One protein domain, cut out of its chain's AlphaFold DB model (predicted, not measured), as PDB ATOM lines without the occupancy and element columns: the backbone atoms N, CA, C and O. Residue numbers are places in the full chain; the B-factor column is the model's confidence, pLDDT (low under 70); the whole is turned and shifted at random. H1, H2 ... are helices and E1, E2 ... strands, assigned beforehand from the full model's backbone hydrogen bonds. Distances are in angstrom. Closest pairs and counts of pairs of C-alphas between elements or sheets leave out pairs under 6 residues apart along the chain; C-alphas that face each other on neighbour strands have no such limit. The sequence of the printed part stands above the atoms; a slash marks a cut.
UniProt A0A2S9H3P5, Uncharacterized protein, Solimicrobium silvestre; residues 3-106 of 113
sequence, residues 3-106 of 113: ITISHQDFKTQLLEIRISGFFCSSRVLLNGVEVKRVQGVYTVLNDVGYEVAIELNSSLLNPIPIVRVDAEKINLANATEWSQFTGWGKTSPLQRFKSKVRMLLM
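This is residues 3 to 106 of the 113 residues of an uncharacterized protein of Solimicrobium silvestre (UniProt A0A2S9H3P5). Two small twisted sheets, E1 to E3 and E4 to E7, lie face to face as a sandwich, and from this body an arm, residues 90 to 106 with H2, sticks out and makes much of the length. H1 is a short helix on the way from the last strand to that arm. The printed part has 104 residues with seven named strands followed by two named helices, of mixed class; the sheets run E1, E2, E3 and E4, E5, E6, E7, both antiparallel. The whole is loose, with a radius of gyration of the C-alphas of 18.2 A, and spans 69 by 27 by 24 A.

E1, residues 3 to 7, and E2, residues 10 to 18, form an antiparallel hairpin, with N 5 and O 15 2.8 A apart. E2 bends by 95 degrees at residue 13. E3, residues 27 to 30, forms a hairpin with E2, N 18 to O 27 being 2.8 A, and completes a meander, each strand the antiparallel neighbour of the one before. E4, residues 41 to 45, E5, residues 51 to 59, E6, residues 62 to 69, and E7, residues 72 to 74, make a second meander. Within hydrogen-bond range are N 42 and O 54 at 2.8 A, N 57 and O 66 at 2.9 A, and N 74 and O 67 at 2.9 A. The parts of the two sheets that face each other are 10.3 A centre to centre, their best planes 8 degrees apart. The closest C-alphas of E3 and E4, Val 28 and Tyr 42, are 7.2 A apart. H1, residues 79 to 85, is on neither sheet; its closest C-alpha pair with E6 is Trp 82 and Ile 64, 7.6 A. H2, residues 93 to 104, is apart from H1. O i to N i+4 pairs are within range in 1 of 3 in H1 and 0 of 8 in H2; O i to N i+3 pairs in 4 of 4 and 2 of 9.

E1 begins at C-alpha 3, (419.360, 395.139, 379.738). E2 is 16.9 A long, E5 25.9 A from C-alpha 51 at (411.547, 415.040, 379.640), and E6 19.4 A. H1 is 10.3 A and H2 18.8 A long, ending at C-alpha 104, (460.292, 384.493, 392.047).

The C-alphas farthest apart, Val 48 and Met 106, are 69.0 A apart. Without residues 90 to 106 the body spans 42 by 25 by 24 A. The printed part has no cut and no long link. Mean pLDDT of the printed part is 71.7; residues 21 to 24, 59 to 64 and 75 to 106 are under 70.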
ATOM      1  N   ILE A   3     420.303 395.448 378.662       82.06
ATOM      2  CA  ILE A   3     419.360 395.139 379.738       82.06
ATOM      3  C   ILE A   3     418.147 396.035 379.575       82.06
ATOM      4  O   ILE A   3     418.267 397.257 379.649       82.06
ATOM      5  N   THR A   4     416.987 395.418 379.400       85.94
ATOM      6  CA  THR A   4     415.708 396.118 379.365       85.94
ATOM      7  C   THR A   4     415.299 396.545 380.771       85.94
ATOM      8  O   THR A   4     415.343 395.756 381.718       85.94
ATOM      9  N   ILE A   5     414.880 397.798 380.903       83.56
ATOM     10  CA  ILE A   5     414.340 398.366 382.130       83.56
ATOM     11  C   ILE A   5     412.830 398.491 381.986       83.56
ATOM     12  O   ILE A   5     412.342 399.138 381.065       83.56
ATOM     13  N   SER A   6     412.100 397.922 382.943       82.19
ATOM     14  CA  SER A   6     410.674 398.191 383.104       82.19
ATOM     15  C   SER A   6     410.492 399.369 384.057       82.19
ATOM     16  O   SER A   6     410.948 399.309 385.200       82.19
ATOM     17  N   HIS A   7     409.860 400.444 383.586       82.38
ATOM     18  CA  HIS A   7     409.570 401.637 384.379       82.38
ATOM     19  C   HIS A   7     408.177 402.175 384.044       82.38
ATOM     20  O   HIS A   7     407.718 402.060 382.908       82.38
ATOM     21  N   GLN A   8     407.498 402.773 385.025       85.00
ATOM     22  CA  GLN A   8     406.108 403.208 384.864       85.00
ATOM     23  C   GLN A   8     405.935 404.313 383.809       85.00
ATOM     24  O   GLN A   8     404.871 404.385 383.194       85.00
ATOM     25  N   ASP A   9     406.964 405.127 383.580       84.00
ATOM     26  CA  ASP A   9     406.933 406.208 382.583       84.00
ATOM     27  C   ASP A   9     407.208 405.737 381.144       84.00
ATOM     28  O   ASP A   9     406.970 406.480 380.193       84.00
ATOM     29  N   PHE A  10     407.674 404.496 380.974       86.62
ATOM     30  CA  PHE A  10     408.031 403.895 379.686       86.62
ATOM     31  C   PHE A  10     407.266 402.573 379.507       86.62
ATOM     32  O   PHE A  10     407.844 401.489 379.531       86.62
ATOM     33  N   LYS A  11     405.934 402.646 379.395       84.94
ATOM     34  CA  LYS A  11     405.056 401.476 379.200       84.94
ATOM     35  C   LYS A  11     404.994 401.050 377.740       84.94
ATOM     36  O   LYS A  11     404.873 399.861 377.455       84.94
ATOM     37  N   THR A  12     405.003 402.019 376.830       87.56
ATOM     38  CA  THR A  12     404.940 401.795 375.380       87.56
ATOM     39  C   THR A  12     406.311 401.880 374.722       87.56
ATOM     40  O   THR A  12     406.526 401.278 373.671       87.56
ATOM     41  N   GLN A  13     407.243 402.594 375.355       88.06
ATOM     42  CA  GLN A  13     408.625 402.713 374.916       88.06
ATOM     43  C   GLN A  13     409.530 401.696 375.613       88.06
ATOM     44  O   GLN A  13     409.382 401.395 376.795       88.06
ATOM     45  N   LEU A  14     410.511 401.188 374.874       90.00
ATOM     46  CA  LEU A  14     411.500 400.240 375.361       90.00
ATOM     47  C   LEU A  14     412.741 400.994 375.847       90.00
ATOM     48  O   LEU A  14     413.522 401.497 375.036       90.00
ATOM     49  N   LEU A  15     412.931 401.061 377.164       89.56
ATOM     50  CA  LEU A  15     414.145 401.609 377.761       89.56
ATOM     51  C   LEU A  15     415.176 400.499 377.975       89.56
ATOM     52  O   LEU A  15     414.910 399.517 378.668       89.56
ATOM     53  N   GLU A  16     416.374 400.663 377.423       89.06
ATOM     54  CA  GLU A  16     417.450 399.679 377.532       89.06
ATOM     55  C   GLU A  16     418.769 400.325 377.943       89.06
ATOM     56  O   GLU A  16     419.092 401.458 377.584       89.06
ATOM     57  N   ILE A  17     419.584 399.570 378.672       86.81
ATOM     58  CA  ILE A  17     420.962 399.944 378.970       86.81
ATOM     59  C   ILE A  17     421.897 398.969 378.300       86.81
ATOM     60  O   ILE A  17     421.948 397.789 378.647       86.81
ATOM     61  N   ARG A  18     422.721 399.504 377.406       85.62
ATOM     62  CA  ARG A  18     423.851 398.786 376.842       85.62
ATOM     63  C   ARG A  18     425.050 398.929 377.754       85.62
ATOM     64  O   ARG A  18     425.682 399.982 377.844       85.62
ATOM     65  N   ILE A  19     425.394 397.829 378.401       77.00
ATOM     66  CA  ILE A  19     426.632 397.670 379.149       77.00
ATOM     67  C   ILE A  19     427.739 397.350 378.157       77.00
ATOM     68  O   ILE A  19     427.674 396.365 377.404       77.00
ATOM     69  N   SER A  20     428.763 398.189 378.191       70.50
ATOM     70  CA  SER A  20     429.999 397.990 377.449       70.50
ATOM     71  C   SER A  20     431.087 397.487 378.413       70.50
ATOM     72  O   SER A  20     430.970 397.662 379.622       70.50
ATOM     73  N   GLY A  21     432.104 396.780 377.905       60.66
ATOM     74  CA  GLY A  21     433.151 396.171 378.741       60.66
ATOM     75  C   GLY A  21     433.996 397.186 379.530       60.66
ATOM     76  O   GLY A  21     433.804 398.387 379.413       60.66
ATOM     77  N   PHE A  22     434.991 396.697 380.281       52.56
ATOM     78  CA  PHE A  22     435.788 397.418 381.301       52.56
ATOM     79  C   PHE A  22     436.367 398.804 380.919       52.56
ATOM     80  O   PHE A  22     436.726 399.571 381.806       52.56
ATOM     81  N   PHE A  23     436.468 399.132 379.626       54.66
ATOM     82  CA  PHE A  23     437.004 400.404 379.113       54.66
ATOM     83  C   PHE A  23     435.971 401.285 378.394       54.66
ATOM     84  O   PHE A  23     436.296 402.391 377.971       54.66
ATOM     85  N   CYS A  24     434.734 400.816 378.243       63.81
ATOM     86  CA  CYS A  24     433.682 401.517 377.522       63.81
ATOM     87  C   CYS A  24     432.540 401.854 378.485       63.81
ATOM     88  O   CYS A  24     432.069 401.002 379.231       63.81
ATOM     89  N   SER A  25     432.066 403.099 378.452       71.94
ATOM     90  CA  SER A  25     430.943 403.530 379.284       71.94
ATOM     91  C   SER A  25     429.635 402.856 378.862       71.94
ATOM     92  O   SER A  25     429.377 402.672 377.668       71.94
ATOM     93  N   SER A  26     428.780 402.545 379.836       82.00
ATOM     94  CA  SER A  26     427.400 402.126 379.581       82.00
ATOM     95  C   SER A  26     426.614 403.229 378.864       82.00
ATOM     96  O   SER A  26     426.834 404.417 379.119       82.00
ATOM     97  N   ARG A  27     425.704 402.832 377.972       88.00
ATOM     98  CA  ARG A  27     424.886 403.715 377.127       88.00
ATOM     99  C   ARG A  27     423.405 403.451 377.373       88.00
ATOM    100  O   ARG A  27     423.031 402.313 377.646       88.00
ATOM    101  N   VAL A  28     422.586 404.490 377.255       90.06
ATOM    102  CA  VAL A  28     421.122 404.376 377.291       90.06
ATOM    103  C   VAL A  28     420.606 404.284 375.861       90.06
ATOM    104  O   VAL A  28     421.045 405.041 374.993       90.06
ATOM    105  N   LEU A  29     419.692 403.352 375.619       92.19
ATOM    106  CA  LEU A  29     418.964 403.219 374.371       92.19
ATOM    107  C   LEU A  29     417.471 403.368 374.650       92.19
ATOM    108  O   LEU A  29     416.953 402.796 375.607       92.19
ATOM    109  N   LEU A  30     416.790 404.125 373.798       91.62
ATOM    110  CA  LEU A  30     415.340 404.259 373.799       91.62
ATOM    111  C   LEU A  30     414.820 403.705 372.476       91.62
ATOM    112  O   LEU A  30     415.203 404.189 371.411       91.62
ATOM    113  N   ASN A  31     413.988 402.669 372.531       91.06
ATOM    114  CA  ASN A  31     413.500 401.948 371.351       91.06
ATOM    115  C   ASN A  31     414.648 401.485 370.427       91.06
ATOM    116  O   ASN A  31     414.552 401.575 369.204       91.06
ATOM    117  N   GLY A  32     415.771 401.051 371.012       89.00
ATOM    118  CA  GLY A  32     416.976 400.641 370.282       89.00
ATOM    119  C   GLY A  32     417.826 401.787 369.712       89.00
ATOM    120  O   GLY A  32     418.868 401.526 369.108       89.00
ATOM    121  N   VAL A  33     417.436 403.050 369.913       90.81
ATOM    122  CA  VAL A  33     418.202 404.230 369.486       90.81
ATOM    123  C   VAL A  33     419.062 404.735 370.635       90.81
ATOM    124  O   VAL A  33     418.565 404.986 371.729       90.81
ATOM    125  N   GLU A  34     420.357 404.918 370.388       90.94
ATOM    126  CA  GLU A  34     421.273 405.458 371.391       90.94
ATOM    127  C   GLU A  34     420.946 406.916 371.731       90.94
ATOM    128  O   GLU A  34     420.918 407.794 370.865       90.94
ATOM    129  N   VAL A  35     420.759 407.172 373.022       91.88
ATOM    130  CA  VAL A  35     420.503 408.503 373.561       91.88
ATOM    131  C   VAL A  35     421.835 409.179 373.859       91.88
ATOM    132  O   VAL A  35     422.726 408.599 374.485       91.88
ATOM    133  N   LYS A  36     421.982 410.436 373.435       89.62
ATOM    134  CA  LYS A  36     423.190 411.210 373.729       89.62
ATOM    135  C   LYS A  36     423.249 411.582 375.206       89.62
ATOM    136  O   LYS A  36     422.287 412.077 375.780       89.62
ATOM    137  N   ARG A  37     424.434 411.408 375.785       89.56
ATOM    138  CA  ARG A  37     424.748 411.861 377.137       89.56
ATOM    139  C   ARG A  37     425.166 413.331 377.117       89.56
ATOM    140  O   ARG A  37     426.094 413.686 376.392       89.56
ATOM    141  N   VAL A  38     424.550 414.158 377.955       88.56
ATOM    142  CA  VAL A  38     424.897 415.572 378.150       88.56
ATOM    143  C   VAL A  38     425.245 415.783 379.620       88.56
ATOM    144  O   VAL A  38     424.458 415.461 380.500       88.56
ATOM    145  N   GLN A  39     426.462 416.258 379.902       85.62
ATOM    146  CA  GLN A  39     426.947 416.528 381.271       85.62
ATOM    147  C   GLN A  39     426.776 415.368 382.276       85.62
ATOM    148  O   GLN A  39     426.652 415.579 383.475       85.62
ATOM    149  N   GLY A  40     426.802 414.119 381.805       83.69
ATOM    150  CA  GLY A  40     426.659 412.949 382.674       83.69
ATOM    151  C   GLY A  40     425.244 412.365 382.740       83.69
ATOM    152  O   GLY A  40     425.114 411.223 383.189       83.69
ATOM    153  N   VAL A  41     424.247 413.070 382.205       88.62
ATOM    154  CA  VAL A  41     422.820 412.720 382.228       88.62
ATOM    155  C   VAL A  41     422.337 412.384 380.814       88.62
ATOM    156  O   VAL A  41     422.852 412.909 379.827       88.62
ATOM    157  N   TYR A  42     421.377 411.474 380.704       91.12
ATOM    158  CA  TYR A  42     420.663 411.173 379.467       91.12
ATOM    159  C   TYR A  42     419.249 411.736 379.580       91.12
ATOM    160  O   TYR A  42     418.516 411.335 380.477       91.12
ATOM    161  N   THR A  43     418.863 412.643 378.689       92.06
ATOM    162  CA  THR A  43     417.497 413.181 378.662       92.06
ATOM    163  C   THR A  43     416.706 412.460 377.584       92.06
ATOM    164  O   THR A  43     417.129 412.418 376.426       92.06
ATOM    165  N   VAL A  44     415.573 411.878 377.963       91.56
ATOM    166  CA  VAL A  44     414.656 411.182 377.053       91.56
ATOM    167  C   VAL A  44     413.237 411.688 377.244       91.56
ATOM    168  O   VAL A  44     412.898 412.182 378.313       91.56
ATOM    169  N   LEU A  45     412.401 411.554 376.218       91.19
ATOM    170  CA  LEU A  45     410.971 411.809 376.345       91.19
ATOM    171  C   LEU A  45     410.268 410.521 376.754       91.19
ATOM    172  O   LEU A  45     410.527 409.483 376.154       91.19
ATOM    173  N   ASN A  46     409.388 410.598 377.745       90.19
ATOM    174  CA  ASN A  46     408.552 409.477 378.160       90.19
ATOM    175  C   ASN A  46     407.314 409.310 377.258       90.19
ATOM    176  O   ASN A  46     407.117 410.059 376.296       90.19
ATOM    177  N   ASP A  47     406.450 408.342 377.578       88.12
ATOM    178  CA  ASP A  47     405.226 408.064 376.808       88.12
ATOM    179  C   ASP A  47     404.246 409.251 376.748       88.12
ATOM    180  O   ASP A  47     403.426 409.346 375.835       88.12
ATOM    181  N   VAL A  48     404.317 410.153 377.727       87.94
ATOM    182  CA  VAL A  48     403.427 411.315 377.868       87.94
ATOM    183  C   VAL A  48     404.056 412.580 377.255       87.94
ATOM    184  O   VAL A  48     403.413 413.623 377.189       87.94
ATOM    185  N   GLY A  49     405.297 412.492 376.763       87.75
ATOM    186  CA  GLY A  49     406.030 413.605 376.157       87.75
ATOM    187  C   GLY A  49     406.760 414.509 377.153       87.75
ATOM    188  O   GLY A  49     407.182 415.598 376.771       87.75
ATOM    189  N   TYR A  50     406.928 414.084 378.408       89.31
ATOM    190  CA  TYR A  50     407.760 414.789 379.384       89.31
ATOM    191  C   TYR A  50     409.219 414.361 379.280       89.31
ATOM    192  O   TYR A  50     409.518 413.189 379.050       89.31
ATOM    193  N   GLU A  51     410.123 415.319 379.489       90.25
ATOM    194  CA  GLU A  51     411.547 415.040 379.640       90.25
ATOM    195  C   GLU A  51     411.811 414.342 380.974       90.25
ATOM    196  O   GLU A  51     411.426 414.834 382.032       90.25
ATOM    197  N   VAL A  52     412.495 413.207 380.895       90.31
ATOM    198  CA  VAL A  52     412.922 412.384 382.023       90.31
ATOM    199  C   VAL A  52     414.442 412.306 382.007       90.31
ATOM    200  O   VAL A  52     415.062 412.045 380.966       90.31
ATOM    201  N   ALA A  53     415.049 412.535 383.167       91.31
ATOM    202  CA  ALA A  53     416.490 412.487 383.348       91.31
ATOM    203  C   ALA A  53     416.926 411.080 383.762       91.31
ATOM    204  O   ALA A  53     416.464 410.532 384.756       91.31
ATOM    205  N   ILE A  54     417.859 410.490 383.022       89.69
ATOM    206  CA  ILE A  54     418.417 409.175 383.329       89.69
ATOM    207  C   ILE A  54     419.892 409.329 383.681       89.69
ATOM    208  O   ILE A  54     420.714 409.758 382.867       89.69
ATOM    209  N   GLU A  55     420.248 408.936 384.898       89.12
ATOM    210  CA  GLU A  55     421.624 408.951 385.381       89.12
ATOM    211  C   GLU A  55     422.192 407.536 385.428       89.12
ATOM    212  O   GLU A  55     421.626 406.629 386.042       89.12
ATOM    213  N   LEU A  56     423.366 407.364 384.816       85.06
ATOM    214  CA  LEU A  56     424.163 406.149 384.939       85.06
ATOM    215  C   LEU A  56     425.386 406.432 385.799       85.06
ATOM    216  O   LEU A  56     426.307 407.142 385.377       85.06
ATOM    217  N   ASN A  57     425.410 405.839 386.991       77.88
ATOM    218  CA  ASN A  57     426.564 405.882 387.872       77.88
ATOM    219  C   ASN A  57     427.252 404.514 387.899       77.88
ATOM    220  O   ASN A  57     426.733 403.545 388.454       77.88
ATOM    221  N   SER A  58     428.423 404.437 387.276       70.00
ATOM    222  CA  SER A  58     429.293 403.263 387.298       70.00
ATOM    223  C   SER A  58     430.522 403.560 388.152       70.00
ATOM    224  O   SER A  58     431.314 404.441 387.813       70.00
ATOM    225  N   SER A  59     430.715 402.801 389.227       65.88
ATOM    226  CA  SER A  59     431.945 402.863 390.019       65.88
ATOM    227  C   SER A  59     433.017 401.973 389.393       65.88
ATOM    228  O   SER A  59     432.735 400.844 389.015       65.88
ATOM    229  N   LEU A  60     434.279 402.413 389.382       59.50
ATOM    230  CA  LEU A  60     435.428 401.601 388.927       59.50
ATOM    231  C   LEU A  60     435.541 400.234 389.629       59.50
ATOM    232  O   LEU A  60     436.110 399.293 389.081       59.50
ATOM    233  N   LEU A  61     435.006 400.130 390.846       60.66
ATOM    234  CA  LEU A  61     435.019 398.919 391.664       60.66
ATOM    235  C   LEU A  61     433.738 398.082 391.539       60.66
ATOM    236  O   LEU A  61     433.694 396.980 392.078       60.66
ATOM    237  N   ASN A  62     432.704 398.591 390.860       58.94
ATOM    238  CA  ASN A  62     431.446 397.883 390.665       58.94
ATOM    239  C   ASN A  62     431.041 397.907 389.180       58.94
ATOM    240  O   ASN A  62     430.596 398.946 388.688       58.94
ATOM    241  N   PRO A  63     431.157 396.776 388.464       61.47
ATOM    242  CA  PRO A  63     430.800 396.697 387.048       61.47
ATOM    243  C   PRO A  63     429.291 396.834 386.798       61.47
ATOM    244  O   PRO A  63     428.883 396.963 385.647       61.47
ATOM    245  N   ILE A  64     428.471 396.799 387.853       68.38
ATOM    246  CA  ILE A  64     427.022 396.976 387.776       68.38
ATOM    247  C   ILE A  64     426.707 398.477 387.865       68.38
ATOM    248  O   ILE A  64     426.882 399.063 388.940       68.38
ATOM    249  N   PRO A  65     426.252 399.125 386.776       71.94
ATOM    250  CA  PRO A  65     425.869 400.527 386.826       71.94
ATOM    251  C   PRO A  65     424.593 400.691 387.651       71.94
ATOM    252  O   PRO A  65     423.631 399.939 387.505       71.94
ATOM    253  N   ILE A  66     424.576 401.703 388.512       79.44
ATOM    254  CA  ILE A  66     423.356 402.156 389.170       79.44
ATOM    255  C   ILE A  66     422.619 403.061 388.194       79.44
ATOM    256  O   ILE A  66     423.208 403.998 387.648       79.44
ATOM    257  N   VAL A  67     421.336 402.780 388.009       85.31
ATOM    258  CA  VAL A  67     420.451 403.533 387.127       85.31
ATOM    259  C   VAL A  67     419.510 404.345 387.988       85.31
ATOM    260  O   VAL A  67     418.889 403.809 388.910       85.31
ATOM    261  N   ARG A  68     419.406 405.636 387.696       86.00
ATOM    262  CA  ARG A  68     418.368 406.491 388.266       86.00
ATOM    263  C   ARG A  68     417.533 407.042 387.129       86.00
ATOM    264  O   ARG A  68     418.102 407.469 386.128       86.00
ATOM    265  N   VAL A  69     416.224 406.986 387.290       85.81
ATOM    266  CA  VAL A  69     415.249 407.606 386.398       85.81
ATOM    267  C   VAL A  69     414.565 408.675 387.239       85.81
ATOM    268  O   VAL A  69     413.959 408.367 388.265       85.81
ATOM    269  N   ASP A  70     414.805 409.934 386.894       83.44
ATOM    270  CA  ASP A  70     414.579 411.108 387.732       83.44
ATOM    271  C   ASP A  70     415.164 410.936 389.148       83.44
ATOM    272  O   ASP A  70     416.383 410.907 389.337       83.44
ATOM    273  N   ALA A  71     414.306 410.802 390.162       80.31
ATOM    274  CA  ALA A  71     414.706 410.587 391.552       80.31
ATOM    275  C   ALA A  71     414.661 409.107 391.974       80.31
ATOM    276  O   ALA A  71     415.141 408.759 393.061       80.31
ATOM    277  N   GLU A  72     414.112 408.228 391.134       82.44
ATOM    278  CA  GLU A  72     413.901 406.825 391.455       82.44
ATOM    279  C   GLU A  72     415.121 405.984 391.083       82.44
ATOM    280  O   GLU A  72     415.638 406.013 389.965       82.44
ATOM    281  N   LYS A  73     415.622 405.216 392.053       82.31
ATOM    282  CA  LYS A  73     416.729 404.292 391.825       82.31
ATOM    283  C   LYS A  73     416.176 402.973 391.302       82.31
ATOM    284  O   LYS A  73     415.574 402.213 392.057       82.31
ATOM    285  N   ILE A  74     416.501 402.654 390.056       80.31
ATOM    286  CA  ILE A  74     416.176 401.364 389.464       80.31
ATOM    287  C   ILE A  74     417.320 400.398 389.750       80.31
ATOM    288  O   ILE A  74     418.456 400.568 389.294       80.31
ATOM    289  N   ASN A  75     417.023 399.357 390.525       69.31
ATOM    290  CA  ASN A  75     417.942 398.240 390.671       69.31
ATOM    291  C   ASN A  75     417.815 397.354 389.431       69.31
ATOM    292  O   ASN A  75     416.821 396.650 389.265       69.31
ATOM    293  N   LEU A  76     418.838 397.377 388.574       68.06
ATOM    294  CA  LEU A  76     419.018 396.349 387.551       68.06
ATOM    295  C   LEU A  76     419.036 394.987 388.258       68.06
ATOM    296  O   LEU A  76     419.708 394.844 389.281       68.06
ATOM    297  N   ALA A  77     418.238 394.040 387.760       57.19
ATOM    298  CA  ALA A  77     417.921 392.794 388.451       57.19
ATOM    299  C   ALA A  77     419.160 392.094 389.050       57.19
ATOM    300  O   ALA A  77     420.252 392.097 388.481       57.19
ATOM    301  N   ASN A  78     418.929 391.562 390.256       50.28
ATOM    302  CA  ASN A  78     419.839 390.987 391.245       50.28
ATOM    303  C   ASN A  78     421.299 390.747 390.820       50.28
ATOM    304  O   ASN A  78     421.606 389.949 389.936       50.28
ATOM    305  N   ALA A  79     422.217 391.315 391.611       47.00
ATOM    306  CA  ALA A  79     423.667 391.091 391.578       47.00
ATOM    307  C   ALA A  79     424.104 389.608 391.468       47.00
ATOM    308  O   ALA A  79     425.229 389.321 391.060       47.00
ATOM    309  N   THR A  80     423.223 388.659 391.796       45.31
ATOM    310  CA  THR A  80     423.424 387.217 391.618       45.31
ATOM    311  C   THR A  80     423.621 386.813 390.152       45.31
ATOM    312  O   THR A  80     424.524 386.025 389.871       45.31
ATOM    313  N   GLU A  81     422.864 387.372 389.204       52.44
ATOM    314  CA  GLU A  81     423.018 387.042 387.776       52.44
ATOM    315  C   GLU A  81     424.329 387.609 387.211       52.44
ATOM    316  O   GLU A  81     425.021 386.957 386.432       52.44
ATOM    317  N   TRP A  82     424.771 388.761 387.718       50.75
ATOM    318  CA  TRP A  82     426.028 389.408 387.330       50.75
ATOM    319  C   TRP A  82     427.294 388.631 387.710       50.75
ATOM    320  O   TRP A  82     428.333 388.775 387.050       50.75
ATOM    321  N   SER A  83     427.229 387.785 388.745       51.66
ATOM    322  CA  SER A  83     428.351 386.920 389.145       51.66
ATOM    323  C   SER A  83     428.733 385.906 388.059       51.66
ATOM    324  O   SER A  83     429.900 385.509 387.967       51.66
ATOM    325  N   GLN A  84     427.778 385.545 387.194       49.62
ATOM    326  CA  GLN A  84     428.004 384.651 386.060       49.62
ATOM    327  C   GLN A  84     428.675 385.376 384.884       49.62
ATOM    328  O   GLN A  84     429.517 384.790 384.207       49.62
ATOM    329  N   PHE A  85     428.371 386.661 384.677       52.38
ATOM    330  CA  PHE A  85     428.831 387.426 383.509       52.38
ATOM    331  C   PHE A  85     430.170 388.138 383.703       52.38
ATOM    332  O   PHE A  85     430.936 388.295 382.756       52.38
ATOM    333  N   THR A  86     430.490 388.565 384.925       48.47
ATOM    334  CA  THR A  86     431.732 389.309 385.198       48.47
ATOM    335  C   THR A  86     432.953 388.399 385.374       48.47
ATOM    336  O   THR A  86     434.075 388.889 385.463       48.47
ATOM    337  N   GLY A  87     432.773 387.074 385.444       45.47
ATOM    338  CA  GLY A  87     433.845 386.137 385.800       45.47
ATOM    339  C   GLY A  87     434.266 386.213 387.276       45.47
ATOM    340  O   GLY A  87     435.128 385.452 387.709       45.47
ATOM    341  N   TRP A  88     433.621 387.068 388.083       43.47
ATOM    342  CA  TRP A  88     433.859 387.185 389.527       43.47
ATOM    343  C   TRP A  88     433.318 385.988 390.325       43.47
ATOM    344  O   TRP A  88     433.544 385.900 391.528       43.47
ATOM    345  N   GLY A  89     432.651 385.032 389.668       41.69
ATOM    346  CA  GLY A  89     432.281 383.745 390.255       41.69
ATOM    347  C   GLY A  89     433.448 382.767 390.439       41.69
ATOM    348  O   GLY A  89     433.288 381.770 391.141       41.69
ATOM    349  N   LYS A  90     434.632 383.009 389.853       43.50
ATOM    350  CA  LYS A  90     435.819 382.172 390.083       43.50
ATOM    351  C   LYS A  90     437.081 383.027 390.118       43.50
ATOM    352  O   LYS A  90     437.559 383.492 389.093       43.50
ATOM    353  N   THR A  91     437.666 383.119 391.308       44.03
ATOM    354  CA  THR A  91     438.964 383.728 391.651       44.03
ATOM    355  C   THR A  91     438.970 385.245 391.845       44.03
ATOM    356  O   THR A  91     438.893 386.048 390.923       44.03
ATOM    357  N   SER A  92     439.133 385.628 393.110       43.31
ATOM    358  CA  SER A  92     439.452 386.984 393.532       43.31
ATOM    359  C   SER A  92     440.785 387.450 392.907       43.31
ATOM    360  O   SER A  92     441.759 386.687 392.890       43.31
ATOM    361  N   PRO A  93     440.902 388.714 392.448       45.84
ATOM    362  CA  PRO A  93     442.147 389.257 391.878       45.84
ATOM    363  C   PRO A  93     443.338 389.207 392.851       45.84
ATOM    364  O   PRO A  93     444.498 389.112 392.444       45.84
ATOM    365  N   LEU A  94     443.048 389.206 394.156       45.41
ATOM    366  CA  LEU A  94     444.028 389.137 395.241       45.41
ATOM    367  C   LEU A  94     444.735 387.776 395.345       45.41
ATOM    368  O   LEU A  94     445.848 387.704 395.871       45.41
ATOM    369  N   GLN A  95     444.152 386.700 394.811       46.53
ATOM    370  CA  GLN A  95     444.784 385.378 394.828       46.53
ATOM    371  C   GLN A  95     445.853 385.225 393.734       46.53
ATOM    372  O   GLN A  95     446.837 384.505 393.917       46.53
ATOM    373  N   ARG A  96     445.715 385.950 392.614       41.97
ATOM    374  CA  ARG A  96     446.638 385.859 391.472       41.97
ATOM    375  C   ARG A  96     447.959 386.596 391.718       41.97
ATOM    376  O   ARG A  96     448.999 386.153 391.233       41.97
ATOM    377  N   PHE A  97     447.953 387.648 392.540       44.78
ATOM    378  CA  PHE A  97     449.175 388.375 392.913       44.78
ATOM    379  C   PHE A  97     450.064 387.615 393.909       44.78
ATOM    380  O   PHE A  97     451.287 387.660 393.786       44.78
ATOM    381  N   LYS A  98     449.491 386.837 394.841       43.75
ATOM    382  CA  LYS A  98     450.292 386.037 395.791       43.75
ATOM    383  C   LYS A  98     451.005 384.843 395.141       43.75
ATOM    384  O   LYS A  98     452.059 384.435 395.620       43.75
ATOM    385  N   SER A  99     450.477 384.312 394.036       42.56
ATOM    386  CA  SER A  99     451.098 383.189 393.313       42.56
ATOM    387  C   SER A  99     452.381 383.597 392.574       42.56
ATOM    388  O   SER A  99     453.361 382.852 392.566       42.56
ATOM    389  N   LYS A 100     452.438 384.818 392.021       41.19
ATOM    390  CA  LYS A 100     453.592 385.255 391.216       41.19
ATOM    391  C   LYS A 100     454.805 385.674 392.055       41.19
ATOM    392  O   LYS A 100     455.935 385.469 391.626       41.19
ATOM    393  N   VAL A 101     454.593 386.169 393.277       49.53
ATOM    394  CA  VAL A 101     455.694 386.514 394.201       49.53
ATOM    395  C   VAL A 101     456.342 385.260 394.799       49.53
ATOM    396  O   VAL A 101     457.554 385.223 394.989       49.53
ATOM    397  N   ARG A 102     455.574 384.183 395.020       39.97
ATOM    398  CA  ARG A 102     456.119 382.930 395.569       39.97
ATOM    399  C   ARG A 102     456.981 382.152 394.566       39.97
ATOM    400  O   ARG A 102     457.828 381.375 394.986       39.97
ATOM    401  N   MET A 103     456.803 382.391 393.266       43.25
ATOM    402  CA  MET A 103     457.579 381.732 392.209       43.25
ATOM    403  C   MET A 103     458.934 382.417 391.949       43.25
ATOM    404  O   MET A 103     459.894 381.746 391.597       43.25
ATOM    405  N   LEU A 104     459.040 383.729 392.195       48.72
ATOM    406  CA  LEU A 104     460.292 384.493 392.047       48.72
ATOM    407  C   LEU A 104     461.270 384.315 393.223       48.72
ATOM    408  O   LEU A 104     462.464 384.549 393.066       48.72
ATOM    409  N   LEU A 105     460.791 383.861 394.384       46.31
ATOM    410  CA  LEU A 105     461.614 383.620 395.577       46.31
ATOM    411  C   LEU A 105     462.245 382.217 395.641       46.31
ATOM    412  O   LEU A 105     463.024 381.955 396.550       46.31
ATOM    413  N   MET A 106     461.954 381.323 394.687       45.38
ATOM    414  CA  MET A 106     462.542 379.972 394.636       45.38
ATOM    415  C   MET A 106     463.641 379.802 393.574       45.38
ATOM    416  O   MET A 106     464.163 378.703 393.415       45.38
TER     417      MET A 106